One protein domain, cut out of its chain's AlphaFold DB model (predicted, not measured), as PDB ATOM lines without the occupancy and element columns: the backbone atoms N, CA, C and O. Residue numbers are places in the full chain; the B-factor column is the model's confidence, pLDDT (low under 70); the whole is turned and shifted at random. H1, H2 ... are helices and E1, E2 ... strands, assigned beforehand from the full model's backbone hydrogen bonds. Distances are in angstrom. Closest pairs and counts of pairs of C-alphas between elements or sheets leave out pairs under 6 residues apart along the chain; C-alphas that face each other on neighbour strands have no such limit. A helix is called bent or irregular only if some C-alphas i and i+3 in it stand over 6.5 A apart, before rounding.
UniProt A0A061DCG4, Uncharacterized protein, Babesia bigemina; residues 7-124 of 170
ATOM      1  N   VAL A   7      22.730  12.500 -56.513       91.06
ATOM      2  CA  VAL A   7      23.034  12.008 -55.166       91.06
ATOM      3  C   VAL A   7      23.209  10.495 -55.189       91.06
ATOM      4  O   VAL A   7      24.207  10.002 -54.662       91.06
ATOM      5  N   ASP A   8      22.281   9.757 -55.804       89.75
ATOM      6  CA  ASP A   8      22.388   8.294 -55.888       89.75
ATOM      7  C   ASP A   8      23.585   7.880 -56.758       89.75
ATOM      8  O   ASP A   8      24.344   6.998 -56.363       89.75
ATOM      9  N   SER A   9      23.862   8.589 -57.857       90.12
ATOM     10  CA  SER A   9      25.056   8.331 -58.676       90.12
ATOM     11  C   SER A   9      26.367   8.576 -57.915       90.12
ATOM     12  O   SER A   9      27.283   7.757 -57.981       90.12
ATOM     13  N   CYS A  10      26.468   9.645 -57.117       91.88
ATOM     14  CA  CYS A  10      27.622   9.863 -56.236       91.88
ATOM     15  C   CYS A  10      27.772   8.755 -55.193       91.88
ATOM     16  O   CYS A  10      28.885   8.318 -54.893       91.88
ATOM     17  N   LEU A  11      26.661   8.289 -54.633       90.88
ATOM     18  CA  LEU A  11      26.643   7.207 -53.662       90.88
ATOM     19  C   LEU A  11      27.061   5.862 -54.276       90.88
ATOM     20  O   LEU A  11      27.784   5.096 -53.635       90.88
ATOM     21  N   GLU A  12      26.652   5.583 -55.511       88.56
ATOM     22  CA  GLU A  12      27.093   4.421 -56.285       88.56
ATOM     23  C   GLU A  12      28.577   4.477 -56.605       88.56
ATOM     24  O   GLU A  12      29.301   3.515 -56.329       88.56
ATOM     25  N   TYR A  13      29.044   5.627 -57.093       90.31
ATOM     26  CA  TYR A  13      30.457   5.846 -57.346       90.31
ATOM     27  C   TYR A  13      31.260   5.596 -56.069       90.31
ATOM     28  O   TYR A  13      32.138   4.739 -56.057       90.31
ATOM     29  N   LEU A  14      30.901   6.226 -54.947       90.56
ATOM     30  CA  LEU A  14      31.575   6.018 -53.662       90.56
ATOM     31  C   LEU A  14      31.543   4.557 -53.196       90.56
ATOM     32  O   LEU A  14      32.519   4.087 -52.609       90.56
ATOM     33  N   ALA A  15      30.447   3.829 -53.428       88.44
ATOM     34  CA  ALA A  15      30.326   2.407 -53.095       88.44
ATOM     35  C   ALA A  15      31.296   1.514 -53.883       88.44
ATOM     36  O   ALA A  15      31.707   0.472 -53.369       88.44
ATOM     37  N   SER A  16      31.691   1.929 -55.088       86.06
ATOM     38  CA  SER A  16      32.674   1.221 -55.914       86.06
ATOM     39  C   SER A  16      34.129   1.474 -55.496       86.06
ATOM     40  O   SER A  16      35.010   0.668 -55.795       86.06
ATOM     41  N   GLN A  17      34.396   2.569 -54.779       87.31
ATOM     42  CA  GLN A  17      35.757   2.973 -54.445       87.31
ATOM     43  C   GLN A  17      36.264   2.242 -53.195       87.31
ATOM     44  O   GLN A  17      35.600   2.272 -52.158       87.31
ATOM     45  N   PRO A  18      37.457   1.618 -53.223       84.25
ATOM     46  CA  PRO A  18      38.001   0.923 -52.057       84.25
ATOM     47  C   PRO A  18      38.554   1.887 -51.000       84.25
ATOM     48  O   PRO A  18      38.477   1.587 -49.807       84.25
ATOM     49  N   ASN A  19      39.056   3.050 -51.427       89.25
ATOM     50  CA  ASN A  19      39.745   4.050 -50.610       89.25
ATOM     51  C   ASN A  19      38.954   5.369 -50.547       89.25
ATOM     52  O   ASN A  19      38.057   5.568 -51.364       89.25
ATOM     53  N   PRO A  20      39.261   6.277 -49.601       91.50
ATOM     54  CA  PRO A  20      38.676   7.614 -49.591       91.50
ATOM     55  C   PRO A  20      39.060   8.399 -50.848       91.50
ATOM     56  O   PRO A  20      40.237   8.436 -51.209       91.50
ATOM     57  N   VAL A  21      38.085   9.057 -51.473       93.38
ATOM     58  CA  VAL A  21      38.252   9.800 -52.733       93.38
ATOM     59  C   VAL A  21      37.905  11.267 -52.513       93.38
ATOM     60  O   VAL A  21      37.052  11.570 -51.683       93.38
ATOM     61  N   GLN A  22      38.582  12.195 -53.192       94.94
ATOM     62  CA  GLN A  22      38.249  13.613 -53.058       94.94
ATOM     63  C   GLN A  22      36.878  13.901 -53.666       94.94
ATOM     64  O   GLN A  22      36.487  13.297 -54.662       94.94
ATOM     65  N   PHE A  23      36.145  14.836 -53.072       94.44
ATOM     66  CA  PHE A  23      34.815  15.207 -53.542       94.44
ATOM     67  C   PHE A  23      34.826  15.685 -54.998       94.44
ATOM     68  O   PHE A  23      33.945  15.312 -55.770       94.44
ATOM     69  N   ILE A  24      35.851  16.447 -55.390       94.06
ATOM     70  CA  ILE A  24      36.012  16.902 -56.773       94.06
ATOM     71  C   ILE A  24      36.149  15.737 -57.764       94.06
ATOM     72  O   ILE A  24      35.552  15.782 -58.836       94.06
ATOM     73  N   ASP A  25      36.849  14.667 -57.382       93.56
ATOM     74  CA  ASP A  25      37.025  13.481 -58.224       93.56
ATOM     75  C   ASP A  25      35.727  12.667 -58.326       93.56
ATOM     76  O   ASP A  25      35.416  12.125 -59.383       93.56
ATOM     77  N   VAL A  26      34.945  12.599 -57.239       92.62
ATOM     78  CA  VAL A  26      33.613  11.967 -57.243       92.62
ATOM     79  C   VAL A  26      32.691  12.691 -58.219       92.62
ATOM     80  O   VAL A  26      32.041  12.053 -59.044       92.62
ATOM     81  N   LEU A  27      32.650  14.023 -58.143       93.12
ATOM     82  CA  LEU A  27      31.863  14.853 -59.051       93.12
ATOM     83  C   LEU A  27      32.299  14.691 -60.503       93.12
ATOM     84  O   LEU A  27      31.452  14.496 -61.370       93.12
ATOM     85  N   ALA A  28      33.606  14.763 -60.762       90.75
ATOM     86  CA  ALA A  28      34.146  14.620 -62.105       90.75
ATOM     87  C   ALA A  28      33.795  13.252 -62.704       90.75
ATOM     88  O   ALA A  28      33.342  13.200 -63.842       90.75
ATOM     89  N   GLY A  29      33.934  12.168 -61.933       88.94
ATOM     90  CA  GLY A  29      33.572  10.821 -62.375       88.94
ATOM     91  C   GLY A  29      32.086  10.691 -62.712       88.94
ATOM     92  O   GLY A  29      31.740  10.266 -63.809       88.94
ATOM     93  N   VAL A  30      31.208  11.124 -61.804       90.62
ATOM     94  CA  VAL A  30      29.750  11.001 -61.975       90.62
ATOM     95  C   VAL A  30      29.225  11.846 -63.133       90.62
ATOM     96  O   VAL A  30      28.442  11.353 -63.939       90.62
ATOM     97  N   LEU A  31      29.640  13.112 -63.229       90.12
ATOM     98  CA  LEU A  31      29.162  14.006 -64.288       90.12
ATOM     99  C   LEU A  31      29.695  13.580 -65.658       90.12
ATOM    100  O   LEU A  31      28.957  13.625 -66.638       90.12
ATOM    101  N   PHE A  32      30.946  13.110 -65.722       88.44
ATOM    102  CA  PHE A  32      31.527  12.592 -66.958       88.44
ATOM    103  C   PHE A  32      30.805  11.333 -67.450       88.44
ATOM    104  O   PHE A  32      30.464  11.256 -68.627       88.44
ATOM    105  N   GLU A  33      30.538  10.364 -66.568       84.88
ATOM    106  CA  GLU A  33      29.847   9.117 -66.934       84.88
ATOM    107  C   GLU A  33      28.404   9.337 -67.408       84.88
ATOM    108  O   GLU A  33      27.889   8.531 -68.179       84.88
ATOM    109  N   GLN A  34      27.758  10.411 -66.950       84.25
ATOM    110  CA  GLN A  34      26.360  10.722 -67.262       84.25
ATOM    111  C   GLN A  34      26.206  11.807 -68.339       84.25
ATOM    112  O   GLN A  34      25.083  12.171 -68.666       84.25
ATOM    113  N   GLU A  35      27.314  12.299 -68.908       87.06
ATOM    114  CA  GLU A  35      27.342  13.394 -69.897       87.06
ATOM    115  C   GLU A  35      26.650  14.685 -69.405       87.06
ATOM    116  O   GLU A  35      26.095  15.462 -70.186       87.06
ATOM    117  N   GLU A  36      26.698  14.936 -68.096       87.19
ATOM    118  CA  GLU A  36      26.037  16.070 -67.445       87.19
ATOM    119  C   GLU A  36      26.994  17.269 -67.309       87.19
ATOM    120  O   GLU A  36      28.206  17.096 -67.126       87.19
ATOM    121  N   PRO A  37      26.490  18.514 -67.398       87.88
ATOM    122  CA  PRO A  37      27.323  19.702 -67.288       87.88
ATOM    123  C   PRO A  37      27.878  19.876 -65.870       87.88
ATOM    124  O   PRO A  37      27.351  19.356 -64.884       87.88
ATOM    125  N   GLU A  38      28.928  20.689 -65.750       88.50
ATOM    126  CA  GLU A  38      29.454  21.057 -64.439       88.50
ATOM    127  C   GLU A  38      28.390  21.747 -63.573       88.50
ATOM    128  O   GLU A  38      27.701  22.678 -63.996       88.50
ATOM    129  N   LEU A  39      28.298  21.315 -62.316       86.94
ATOM    130  CA  LEU A  39      27.404  21.918 -61.334       86.94
ATOM    131  C   LEU A  39      27.858  23.332 -60.949       86.94
ATOM    132  O   LEU A  39      29.050  23.600 -60.772       86.94
ATOM    133  N   SER A  40      26.887  24.217 -60.710       87.75
ATOM    134  CA  SER A  40      27.150  25.538 -60.136       87.75
ATOM    135  C   SER A  40      27.769  25.420 -58.728       87.75
ATOM    136  O   SER A  40      27.519  24.432 -58.031       87.75
ATOM    137  N   PRO A  41      28.540  26.417 -58.248       85.19
ATOM    138  CA  PRO A  41      29.137  26.374 -56.908       85.19
ATOM    139  C   PRO A  41      28.118  26.132 -55.784       85.19
ATOM    140  O   PRO A  41      28.383  25.367 -54.860       85.19
ATOM    141  N   ALA A  42      26.926  26.729 -55.895       82.75
ATOM    142  CA  ALA A  42      25.839  26.521 -54.942       82.75
ATOM    143  C   ALA A  42      25.331  25.069 -54.960       82.75
ATOM    144  O   ALA A  42      25.213  24.449 -53.904       82.75
ATOM    145  N   ALA A  43      25.112  24.498 -56.151       85.50
ATOM    146  CA  ALA A  43      24.670  23.112 -56.302       85.50
ATOM    147  C   ALA A  43      25.728  22.107 -55.814       85.50
ATOM    148  O   ALA A  43      25.386  21.117 -55.168       85.50
ATOM    149  N   LYS A  44      27.020  22.380 -56.050       89.19
ATOM    150  CA  LYS A  44      28.124  21.566 -55.511       89.19
ATOM    151  C   LYS A  44      28.079  21.506 -53.990       89.19
ATOM    152  O   LYS A  44      28.267  20.437 -53.413       89.19
ATOM    153  N   VAL A  45      27.814  22.633 -53.335       86.88
ATOM    154  CA  VAL A  45      27.775  22.654 -51.873       86.88
ATOM    155  C   VAL A  45      26.499  22.026 -51.336       86.88
ATOM    156  O   VAL A  45      26.574  21.274 -50.368       86.88
ATOM    157  N   GLU A  46      25.347  22.251 -51.966       86.81
ATOM    158  CA  GLU A  46      24.108  21.555 -51.597       86.81
ATOM    159  C   GLU A  46      24.295  20.031 -51.657       86.81
ATOM    160  O   GLU A  46      23.949  19.321 -50.707       86.81
ATOM    161  N   LEU A  47      24.934  19.529 -52.716       90.44
ATOM    162  CA  LEU A  47      25.285  18.119 -52.846       90.44
ATOM    163  C   LEU A  47      26.268  17.667 -51.759       90.44
ATOM    164  O   LEU A  47      26.037  16.646 -51.113       90.44
ATOM    165  N   TRP A  48      27.333  18.430 -51.510       91.50
ATOM    166  CA  TRP A  48      28.307  18.122 -50.461       91.50
ATOM    167  C   TRP A  48      27.646  18.028 -49.076       91.50
ATOM    168  O   TRP A  48      27.882  17.069 -48.343       91.50
ATOM    169  N   VAL A  49      26.761  18.967 -48.727       88.94
ATOM    170  CA  VAL A  49      25.991  18.953 -47.469       88.94
ATOM    171  C   VAL A  49      25.054  17.748 -47.411       88.94
ATOM    172  O   VAL A  49      24.946  17.097 -46.369       88.94
ATOM    173  N   THR A  50      24.399  17.428 -48.526       90.00
ATOM    174  CA  THR A  50      23.503  16.271 -48.636       90.00
ATOM    175  C   THR A  50      24.260  14.969 -48.378       90.00
ATOM    176  O   THR A  50      23.827  14.157 -47.559       90.00
ATOM    177  N   LEU A  51      25.437  14.803 -48.984       90.94
ATOM    178  CA  LEU A  51      26.310  13.652 -48.752       90.94
ATOM    179  C   LEU A  51      26.847  13.625 -47.313       90.94
ATOM    180  O   LEU A  51      26.814  12.575 -46.681       90.94
ATOM    181  N   CYS A  52      27.242  14.768 -46.740       88.38
ATOM    182  CA  CYS A  52      27.646  14.881 -45.330       88.38
ATOM    183  C   CYS A  52      26.554  14.454 -44.337       88.38
ATOM    184  O   CYS A  52      26.850  14.021 -43.218       88.38
ATOM    185  N   ASN A  53      25.285  14.623 -44.703       87.62
ATOM    186  CA  ASN A  53      24.146  14.230 -43.879       87.62
ATOM    187  C   ASN A  53      23.712  12.780 -44.104       87.62
ATOM    188  O   ASN A  53      22.908  12.256 -43.331       87.62
ATOM    189  N   ASN A  54      24.273  12.101 -45.104       89.31
ATOM    190  CA  ASN A  54      24.027  10.689 -45.312       89.31
ATOM    191  C   ASN A  54      24.785   9.856 -44.263       89.31
ATOM    192  O   ASN A  54      26.004   9.931 -44.142       89.31
ATOM    193  N   ARG A  55      24.057   9.017 -43.516       89.00
ATOM    194  CA  ARG A  55      24.630   8.144 -42.472       89.00
ATOM    195  C   ARG A  55      25.672   7.152 -42.993       89.00
ATOM    196  O   ARG A  55      26.476   6.647 -42.217       89.00
ATOM    197  N   ASP A  56      25.590   6.815 -44.276       89.88
ATOM    198  CA  ASP A  56      26.452   5.841 -44.925       89.88
ATOM    199  C   ASP A  56      27.693   6.501 -45.543       89.88
ATOM    200  O   ASP A  56      28.524   5.795 -46.103       89.88
ATOM    201  N   VAL A  57      27.861   7.822 -45.415       92.19
ATOM    202  CA  VAL A  57      29.020   8.565 -45.920       92.19
ATOM    203  C   VAL A  57      29.808   9.167 -44.756       92.19
ATOM    204  O   VAL A  57      29.280   9.860 -43.891       92.19
ATOM    205  N   LEU A  58      31.111   8.909 -44.752       91.38
ATOM    206  CA  LEU A  58      32.095   9.545 -43.895       91.38
ATOM    207  C   LEU A  58      32.851  10.594 -44.709       91.38
ATOM    208  O   LEU A  58      33.480  10.269 -45.718       91.38
ATOM    209  N   VAL A  59      32.830  11.838 -44.235       90.31
ATOM    210  CA  VAL A  59      33.597  12.939 -44.822       90.31
ATOM    211  C   VAL A  59      34.786  13.257 -43.926       90.31
ATOM    212  O   VAL A  59      34.646  13.471 -42.723       90.31
ATOM    213  N   ILE A  60      35.968  13.252 -44.527       88.69
ATOM    214  CA  ILE A  60      37.259  13.509 -43.906       88.69
ATOM    215  C   ILE A  60      37.764  14.831 -44.471       88.69
ATOM    216  O   ILE A  60      38.072  14.940 -45.659       88.69
ATOM    217  N   THR A  61      37.860  15.833 -43.610       85.75
ATOM    218  CA  THR A  61      38.380  17.156 -43.956       85.75
ATOM    219  C   THR A  61      39.762  17.344 -43.346       85.75
ATOM    220  O   THR A  61      40.086  16.739 -42.318       85.75
ATOM    221  N   ASP A  62      40.587  18.189 -43.961       77.19
ATOM    222  CA  ASP A  62      41.848  18.597 -43.347       77.19
ATOM    223  C   ASP A  62      41.565  19.432 -42.082       77.19
ATOM    224  O   ASP A  62      40.661  20.269 -42.061       77.19
ATOM    225  N   LYS A  63      42.317  19.173 -41.007       70.88
ATOM    226  CA  LYS A  63      42.196  19.874 -39.715       70.88
ATOM    227  C   LYS A  63      42.957  21.197 -39.684       70.88
ATOM    228  O   LYS A  63      42.917  21.887 -38.670       70.88
ATOM    229  N   SER A  64      43.666  21.526 -40.760       73.50
ATOM    230  CA  SER A  64      44.489  22.730 -40.875       73.50
ATOM    231  C   SER A  64      43.691  24.041 -40.814       73.50
ATOM    232  O   SER A  64      44.286  25.083 -40.553       73.50
ATOM    233  N   ASP A  65      42.363  23.998 -40.989       74.31
ATOM    234  CA  ASP A  65      41.513  25.190 -41.070       74.31
ATOM    235  C   ASP A  65      40.267  25.112 -40.153       74.31
ATOM    236  O   ASP A  65      39.187  24.694 -40.587       74.31
ATOM    237  N   PRO A  66      40.390  25.483 -38.862       75.81
ATOM    238  CA  PRO A  66      39.300  25.363 -37.891       75.81
ATOM    239  C   PRO A  66      38.099  26.262 -38.211       75.81
ATOM    240  O   PRO A  66      36.966  25.883 -37.909       75.81
ATOM    241  N   ASP A  67      38.321  27.407 -38.862       77.75
ATOM    242  CA  ASP A  67      37.253  28.339 -39.235       77.75
ATOM    243  C   ASP A  67      36.352  27.735 -40.317       77.75
ATOM    244  O   ASP A  67      35.125  27.774 -40.207       77.75
ATOM    245  N   MET A  68      36.948  27.095 -41.330       80.62
ATOM    246  CA  MET A  68      36.186  26.401 -42.375       80.62
ATOM    247  C   MET A  68      35.422  25.197 -41.817       80.62
ATOM    248  O   MET A  68      34.294  24.944 -42.235       80.62
ATOM    249  N   ILE A  69      35.984  24.489 -40.831       79.94
ATOM    250  CA  ILE A  69      35.296  23.380 -40.149       79.94
ATOM    251  C   ILE A  69      34.087  23.888 -39.356       79.94
ATOM    252  O   ILE A  69      33.015  23.276 -39.404       79.94
ATOM    253  N   ALA A  70      34.238  24.995 -38.626       78.62
ATOM    254  CA  ALA A  70      33.146  25.603 -37.876       78.62
ATOM    255  C   ALA A  70      32.017  26.053 -38.815       78.62
ATOM    256  O   ALA A  70      30.853  25.703 -38.590       78.62
ATOM    257  N   TYR A  71      32.372  26.722 -39.912       77.50
ATOM    258  CA  TYR A  71      31.426  27.164 -40.932       77.50
ATOM    259  C   TYR A  71      30.704  25.988 -41.611       77.50
ATOM    260  O   TYR A  71      29.474  25.948 -41.676       77.50
ATOM    261  N   ALA A  72      31.446  24.956 -42.016       80.38
ATOM    262  CA  ALA A  72      30.891  23.720 -42.559       80.38
ATOM    263  C   ALA A  72      29.916  23.035 -41.583       80.38
ATOM    264  O   ALA A  72      28.849  22.555 -41.975       80.38
ATOM    265  N   THR A  73      30.257  23.016 -40.292       80.56
ATOM    266  CA  THR A  73      29.402  22.456 -39.238       80.56
ATOM    267  C   THR A  73      28.116  23.262 -39.072       80.56
ATOM    268  O   THR A  73      27.054  22.679 -38.844       80.56
ATOM    269  N   GLN A  74      28.186  24.588 -39.194       78.31
ATOM    270  CA  GLN A  74      27.018  25.461 -39.143       78.31
ATOM    271  C   GLN A  74      26.076  25.202 -40.322       78.31
ATOM    272  O   GLN A  74      24.898  24.946 -40.083       78.31
ATOM    273  N   ILE A  75      26.596  25.172 -41.556       78.12
ATOM    274  CA  ILE A  75      25.800  24.866 -42.757       78.12
ATOM    275  C   ILE A  75      25.142  23.486 -42.637       78.12
ATOM    276  O   ILE A  75      23.972  23.296 -42.968       78.12
ATOM    277  N   ARG A  76      25.878  22.500 -42.116       74.50
ATOM    278  CA  ARG A  76      25.338  21.155 -41.911       74.50
ATOM    279  C   ARG A  76      24.141  21.152 -40.954       74.50
ATOM    280  O   ARG A  76      23.180  20.426 -41.196       74.50
ATOM    281  N   LYS A  77      24.203  21.943 -39.876       74.62
ATOM    282  CA  LYS A  77      23.136  22.051 -38.867       74.62
ATOM    283  C   LYS A  77      21.910  22.808 -39.372       74.62
ATOM    284  O   LYS A  77      20.803  22.441 -38.994       74.62
ATOM    285  N   SER A  78      22.093  23.847 -40.185       69.62
ATOM    286  CA  SER A  78      20.979  24.600 -40.775       69.62
ATOM    287  C   SER A  78      20.262  23.827 -41.889       69.62
ATOM    288  O   SER A  78      19.099  24.103 -42.177       69.62
ATOM    289  N   GLY A  79      20.913  22.807 -42.457       62.12
ATOM    290  CA  GLY A  79      20.330  21.910 -43.451       62.12
ATOM    291  C   GLY A  79      20.196  22.546 -44.841       62.12
ATOM    292  O   GLY A  79      20.440  23.735 -45.039       62.12
ATOM    293  N   ALA A  80      19.779  21.740 -45.824       55.91
ATOM    294  CA  ALA A  80      19.624  22.165 -47.223       55.91
ATOM    295  C   ALA A  80      18.600  23.303 -47.421       55.91
ATOM    296  O   ALA A  80      18.597  23.974 -48.448       55.91
ATOM    297  N   GLN A  81      17.740  23.555 -46.433       51.38
ATOM    298  CA  GLN A  81      16.701  24.577 -46.523       51.38
ATOM    299  C   GLN A  81      17.280  26.001 -46.441       51.38
ATOM    300  O   GLN A  81      16.875  26.859 -47.217       51.38
ATOM    301  N   ALA A  82      18.319  26.226 -45.626       51.84
ATOM    302  CA  ALA A  82      19.011  27.519 -45.552       51.84
ATOM    303  C   ALA A  82      19.828  27.847 -46.822       51.84
ATOM    304  O   ALA A  82      20.039  29.012 -47.153       51.84
ATOM    305  N   LEU A  83      20.260  26.820 -47.565       56.06
ATOM    306  CA  LEU A  83      20.934  26.965 -48.861       56.06
ATOM    307  C   LEU A  83      19.986  27.501 -49.949       56.06
ATOM    308  O   LEU A  83      20.405  28.303 -50.782       56.06
ATOM    309  N   ARG A  84      18.708  27.091 -49.921       53.12
ATOM    310  CA  ARG A  84      17.684  27.501 -50.901       53.12
ATOM    311  C   ARG A  84      17.188  28.932 -50.711       53.12
ATOM    312  O   ARG A  84      16.864  29.583 -51.698       53.12
ATOM    313  N   ASP A  85      17.200  29.434 -49.478       49.44
ATOM    314  CA  ASP A  85      16.760  30.796 -49.141       49.44
ATOM    315  C   ASP A  85      17.852  31.865 -49.362       49.44
ATOM    316  O   ASP A  85      17.718  33.009 -48.930       49.44
ATOM    317  N   GLY A  86      18.958  31.516 -50.031       48.91
ATOM    318  CA  GLY A  86      20.031  32.462 -50.345       48.91
ATOM    319  C   GLY A  86      20.921  32.837 -49.154       48.91
ATOM    320  O   GLY A  86      21.806  33.673 -49.307       48.91
ATOM    321  N   GLN A  87      20.775  32.185 -47.992       51.12
ATOM    322  CA  GLN A  87      21.670  32.356 -46.832       51.12
ATOM    323  C   GLN A  87      23.016  31.632 -46.980       51.12
ATOM    324  O   GLN A  87      23.781  31.511 -46.026       51.12
ATOM    325  N   TYR A  88      23.349  31.200 -48.194       52.66
ATOM    326  CA  TYR A  88      24.689  30.753 -48.551       52.66
ATOM    327  C   TYR A  88      25.712  31.906 -48.643       52.66
ATOM    328  O   TYR A  88      26.834  31.736 -49.124       52.66
ATOM    329  N   ASP A  89      25.317  33.093 -48.190       52.34
ATOM    330  CA  ASP A  89      26.179  34.249 -48.075       52.34
ATOM    331  C   ASP A  89      27.027  34.125 -46.799       52.34
ATOM    332  O   ASP A  89      26.544  34.266 -45.672       52.34
ATOM    333  N   LEU A  90      28.326  33.865 -46.990       54.50
ATOM    334  CA  LEU A  90      29.363  33.822 -45.944       54.50
ATOM    335  C   LEU A  90      29.393  35.087 -45.057       54.50
ATOM    336  O   LEU A  90      30.014  35.067 -43.996       54.50
ATOM    337  N   GLN A  91      28.697  36.158 -45.456       46.19
ATOM    338  CA  GLN A  91      28.527  37.408 -44.709       46.19
ATOM    339  C   GLN A  91      28.037  37.205 -43.265       46.19
ATOM    340  O   GLN A  91      28.420  37.964 -42.378       46.19
ATOM    341  N   GLY A  92      27.231  36.173 -42.993       46.03
ATOM    342  CA  GLY A  92      26.690  35.917 -41.651       46.03
ATOM    343  C   GLY A  92      27.706  35.416 -40.613       46.03
ATOM    344  O   GLY A  92      27.430  35.490 -39.418       46.03
ATOM    345  N   TYR A  93      28.876  34.917 -41.034       47.44
ATOM    346  CA  TYR A  93      29.944  34.485 -40.116       47.44
ATOM    347  C   TYR A  93      30.886  35.644 -39.721       47.44
ATOM    348  O   TYR A  93      31.682  35.519 -38.790       47.44
ATOM    349  N   GLU A  94      30.770  36.808 -40.370       49.44
ATOM    350  CA  GLU A  94      31.621  37.984 -40.137       49.44
ATOM    351  C   GLU A  94      31.133  38.925 -39.017       49.44
ATOM    352  O   GLU A  94      31.508  40.093 -38.982       49.44
ATOM    353  N   THR A  95      30.362  38.465 -38.023       47.88
ATOM    354  CA  THR A  95      30.114  39.312 -36.834       47.88
ATOM    355  C   THR A  95      31.265  39.347 -35.827       47.88
ATOM    356  O   THR A  95      31.165  40.093 -34.856       47.88
ATOM    357  N   SER A  96      32.360  38.599 -36.023       47.38
ATOM    358  CA  SER A  96      33.436  38.566 -35.017       47.38
ATOM    359  C   SER A  96      34.769  39.204 -35.386       47.38
ATOM    360  O   SER A  96      35.347  39.773 -34.474       47.38
ATOM    361  N   ASN A  97      35.289  39.180 -36.621       47.34
ATOM    362  CA  ASN A  97      36.652  39.694 -36.862       47.34
ATOM    363  C   ASN A  97      36.920  40.087 -38.329       47.34
ATOM    364  O   ASN A  97      37.529  39.310 -39.053       47.34
ATOM    365  N   ALA A  98      36.494  41.283 -38.746       44.31
ATOM    366  CA  ALA A  98      37.203  42.202 -39.659       44.31
ATOM    367  C   ALA A  98      36.196  43.085 -40.403       44.31
ATOM    368  O   ALA A  98      35.377  42.626 -41.189       44.31
ATOM    369  N   ALA A  99      36.283  44.388 -40.161       46.31
ATOM    370  CA  ALA A  99      35.527  45.380 -40.897       46.31
ATOM    371  C   ALA A  99      36.014  45.463 -42.357       46.31
ATOM    372  O   ALA A  99      37.176  45.775 -42.603       46.31
ATOM    373  N   GLY A 100      35.089  45.278 -43.300       48.94
ATOM    374  CA  GLY A 100      35.062  45.992 -44.576       48.94
ATOM    375  C   GLY A 100      36.047  45.543 -45.655       48.94
ATOM    376  O   GLY A 100      37.156  46.055 -45.739       48.94
ATOM    377  N   SER A 101      35.582  44.702 -46.583       45.47
ATOM    378  CA  SER A 101      35.994  44.724 -47.995       45.47
ATOM    379  C   SER A 101      35.193  43.694 -48.797       45.47
ATOM    380  O   SER A 101      35.260  42.498 -48.526       45.47
ATOM    381  N   THR A 102      34.501  44.122 -49.854       49.97
ATOM    382  CA  THR A 102      33.871  43.223 -50.841       49.97
ATOM    383  C   THR A 102      34.885  42.319 -51.562       49.97
ATOM    384  O   THR A 102      34.507  41.271 -52.081       49.97
ATOM    385  N   ALA A 103      36.183  42.656 -51.540       48.44
ATOM    386  CA  ALA A 103      37.258  41.784 -52.022       48.44
ATOM    387  C   ALA A 103      37.612  40.652 -51.032       48.44
ATOM    388  O   ALA A 103      38.138  39.620 -51.450       48.44
ATOM    389  N   GLY A 104      37.287  40.803 -49.742       54.34
ATOM    390  CA  GLY A 104      37.441  39.753 -48.728       54.34
ATOM    391  C   GLY A 104      36.453  38.604 -48.940       54.34
ATOM    392  O   GLY A 104      36.851  37.440 -48.963       54.34
ATOM    393  N   VAL A 105      35.190  38.921 -49.229       56.22
ATOM    394  CA  VAL A 105      34.097  37.940 -49.374       56.22
ATOM    395  C   VAL A 105      34.336  36.949 -50.524       56.22
ATOM    396  O   VAL A 105      34.190  35.738 -50.347       56.22
ATOM    397  N   ALA A 106      34.793  37.429 -51.688       59.97
ATOM    398  CA  ALA A 106      35.142  36.562 -52.820       59.97
ATOM    399  C   ALA A 106      36.309  35.612 -52.489       59.97
ATOM    400  O   ALA A 106      36.324  34.457 -52.924       59.97
ATOM    401  N   SER A 107      37.267  36.073 -51.675       71.12
ATOM    402  CA  SER A 107      38.401  35.256 -51.231       71.12
ATOM    403  C   SER A 107      37.973  34.147 -50.259       71.12
ATOM    404  O   SER A 107      38.456  33.018 -50.361       71.12
ATOM    405  N   HIS A 108      37.004  34.429 -49.383       71.19
ATOM    406  CA  HIS A 108      36.440  33.458 -48.446       71.19
ATOM    407  C   HIS A 108      35.592  32.400 -49.150       71.19
ATOM    408  O   HIS A 108      35.729  31.213 -48.852       71.19
ATOM    409  N   HIS A 109      34.785  32.797 -50.136       77.06
ATOM    410  CA  HIS A 109      34.027  31.847 -50.948       77.06
ATOM    411  C   HIS A 109      34.955  30.897 -51.716       77.06
ATOM    412  O   HIS A 109      34.782  29.681 -51.661       77.06
ATOM    413  N   ALA A 110      36.000  31.426 -52.358       80.81
ATOM    414  CA  ALA A 110      36.994  30.605 -53.048       80.81
ATOM    415  C   ALA A 110      37.749  29.660 -52.090       80.81
ATOM    416  O   ALA A 110      38.029  28.513 -52.446       80.81
ATOM    417  N   ARG A 111      38.057  30.109 -50.866       84.25
ATOM    418  CA  ARG A 111      38.675  29.274 -49.820       84.25
ATOM    419  C   ARG A 111      37.749  28.143 -49.378       84.25
ATOM    420  O   ARG A 111      38.203  27.006 -49.284       84.25
ATOM    421  N   PHE A 112      36.463  28.427 -49.170       85.06
ATOM    422  CA  PHE A 112      35.490  27.406 -48.789       85.06
ATOM    423  C   PHE A 112      35.255  26.386 -49.908       85.06
ATOM    424  O   PHE A 112      35.229  25.189 -49.647       85.06
ATOM    425  N   MET A 113      35.177  26.829 -51.165       88.25
ATOM    426  CA  MET A 113      35.086  25.909 -52.304       88.25
ATOM    427  C   MET A 113      36.297  24.973 -52.373       88.25
ATOM    428  O   MET A 113      36.125  23.767 -52.493       88.25
ATOM    429  N   ARG A 114      37.518  25.486 -52.169       88.94
ATOM    430  CA  ARG A 114      38.723  24.637 -52.078       88.94
ATOM    431  C   ARG A 114      38.661  23.644 -50.916       88.94
ATOM    432  O   ARG A 114      39.143  22.518 -51.041       88.94
ATOM    433  N   PHE A 115      38.083  24.041 -49.785       88.75
ATOM    434  CA  PHE A 115      37.867  23.147 -48.645       88.75
ATOM    435  C   PHE A 115      36.879  22.020 -48.992       88.75
ATOM    436  O   PHE A 115      37.144  20.849 -48.715       88.75
ATOM    437  N   VAL A 116      35.773  22.352 -49.658       90.19
ATOM    438  CA  VAL A 116      34.789  21.381 -50.158       90.19
ATOM    439  C   VAL A 116      35.429  20.422 -51.165       90.19
ATOM    440  O   VAL A 116      35.345  19.211 -50.980       90.19
ATOM    441  N   ASP A 117      36.145  20.940 -52.163       90.94
ATOM    442  CA  ASP A 117      36.780  20.138 -53.217       90.94
ATOM    443  C   ASP A 117      37.846  19.177 -52.665       90.94
ATOM    444  O   ASP A 117      37.946  18.030 -53.102       90.94
ATOM    445  N   SER A 118      38.615  19.619 -51.664       90.31
ATOM    446  CA  SER A 118      39.671  18.816 -51.029       90.31
ATOM    447  C   SER A 118      39.164  17.823 -49.978       90.31
ATOM    448  O   SER A 118      39.926  16.955 -49.536       90.31
ATOM    449  N   SER A 119      37.885  17.907 -49.596       91.38
ATOM    450  CA  SER A 119      37.261  16.969 -48.664       91.38
ATOM    451  C   SER A 119      37.278  15.557 -49.242       91.38
ATOM    452  O   SER A 119      36.868  15.332 -50.379       91.38
ATOM    453  N   ARG A 120      37.726  14.579 -48.455       93.00
ATOM    454  CA  ARG A 120      37.743  13.168 -48.856       93.00
ATOM    455  C   ARG A 120      36.499  12.463 -48.350       93.00
ATOM    456  O   ARG A 120      36.166  12.561 -47.176       93.00
ATOM    457  N   MET A 121      35.836  11.717 -49.216       93.12
ATOM    458  CA  MET A 121      34.621  10.982 -48.907       93.12
ATOM    459  C   MET A 121      34.867   9.481 -48.965       93.12
ATOM    460  O   MET A 121      35.625   8.974 -49.793       93.12
ATOM    461  N   PHE A 122      34.215   8.767 -48.060       91.75
ATOM    462  CA  PHE A 122      34.261   7.318 -47.959       91.75
ATOM    463  C   PHE A 122      32.873   6.806 -47.595       91.75
ATOM    464  O   PHE A 122      32.179   7.443 -46.812       91.75
ATOM    465  N   CYS A 123      32.455   5.662 -48.123       91.00
ATOM    466  CA  CYS A 123      31.146   5.094 -47.806       91.00
ATOM    467  C   CYS A 123      31.245   3.893 -46.852       91.00
ATOM    468  O   CYS A 123      32.282   3.238 -46.731       91.00
ATOM    469  N   SER A 124      30.146   3.595 -46.164       88.12
ATOM    470  CA  SER A 124      30.056   2.511 -45.195       88.12
ATOM    471  C   SER A 124      30.190   1.142 -45.873       88.12
ATOM    472  O   SER A 124      29.673   0.901 -46.967       88.12
TER     473      SER A 124
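What this domain is: This is residues 7 to 124 of the 170 residues of an uncharacterized protein of Babesia bigemina (UniProt A0A061DCG4). What shape does this domain have? A small head, two strands E1 and E2 with helices H1, H2 and H3 packed on them, makes one end, and the long helix H6 reaches from it along the longest axis toward a loop, residues 95 to 101, that sticks out at the other end. H4 crosses H3 next to this head, and the short H5 packs on H6. What is it made of? The printed part has 118 residues, with six named helices and two named strands in the order H1 H2 H3 E1 H4 H5 H6 E2, mostly helix, the two strands forming an antiparallel sheet. Is it compact? It is compact, with a radius of gyration of the C-alphas of 14.8 A, yet elongated in outline, spanning 47 by 29 by 23 A.

Where its parts are: Where is the sheet? E1 is residues 57 to 60, 9.8 A long, and E2 is residues 120 to 123, 10.5 A long, ending with C-alpha 123 at (31.146, 5.094, -47.806). Where are the helices? H1 is residues 7 to 16, 14.5 A long from C-alpha 7 at (23.034, 12.008, -55.166), H2 residues 23 to 33, 15.5 A, and H3 residues 41 to 53, 18.5 A. H4 is residues 66 to 84, 25.3 A, H5 residues 90 to 93, 5.9 A, and H6 residues 102 to 118, 25.1 A from C-alpha 102 at (33.871, 43.223, -50.841). Is any helix uneven? H4 is irregular, with C-alphas 77 and 80 9.1 A apart, and has a kink of 89 degrees near residue 78.

How they stand to each other: How do the strands pair? E1 and E2 are antiparallel at 155 degrees, with N 58 and O 122 2.7 A apart, within hydrogen-bond range. Residues 21 to 22 also pair antiparallel with residues 120 to 121 of E2. What is near the sheet? The closest C-alphas of H1 and E2, Leu 14 and Cys 123, are 5.9 A apart; those of H3 and E1, Cys 52 and Val 59, 6.3 A. How do the helices meet? H3 touches H4, about perpendicular at 82 degrees, closest at the C-alphas of Val 49 and Arg 76, 6.0 A. H1 touches H2, about perpendicular at 79 degrees, closest at Cys 10 and Val 30, C-alphas 6.2 A apart. H2 and H6 touch only at their ends, closest at the C-alphas of Ile 24 and Asp 117, 4.9 A, and H5 touches H6, closest at Leu 90 and His 109, C-alphas 7.1 A apart. Are the helix backbones regular in their pairs? In H1, H2 and H3 every O i to N i+4 pair is within hydrogen-bond range; in H4 it is 11 of 15 and in H6 11 of 13, while H5 is too short for such a pair.

The domain as a whole: How far does it reach? The two C-alphas farthest apart, those of Ser 16 and Ala 99, are 46.7 A apart. Is the chain whole here, and are its links long? The printed part has no cut, and no link is long. Where is confidence low? The mean pLDDT of the printed part is 77.9, and residues 78 to 106 are under 70.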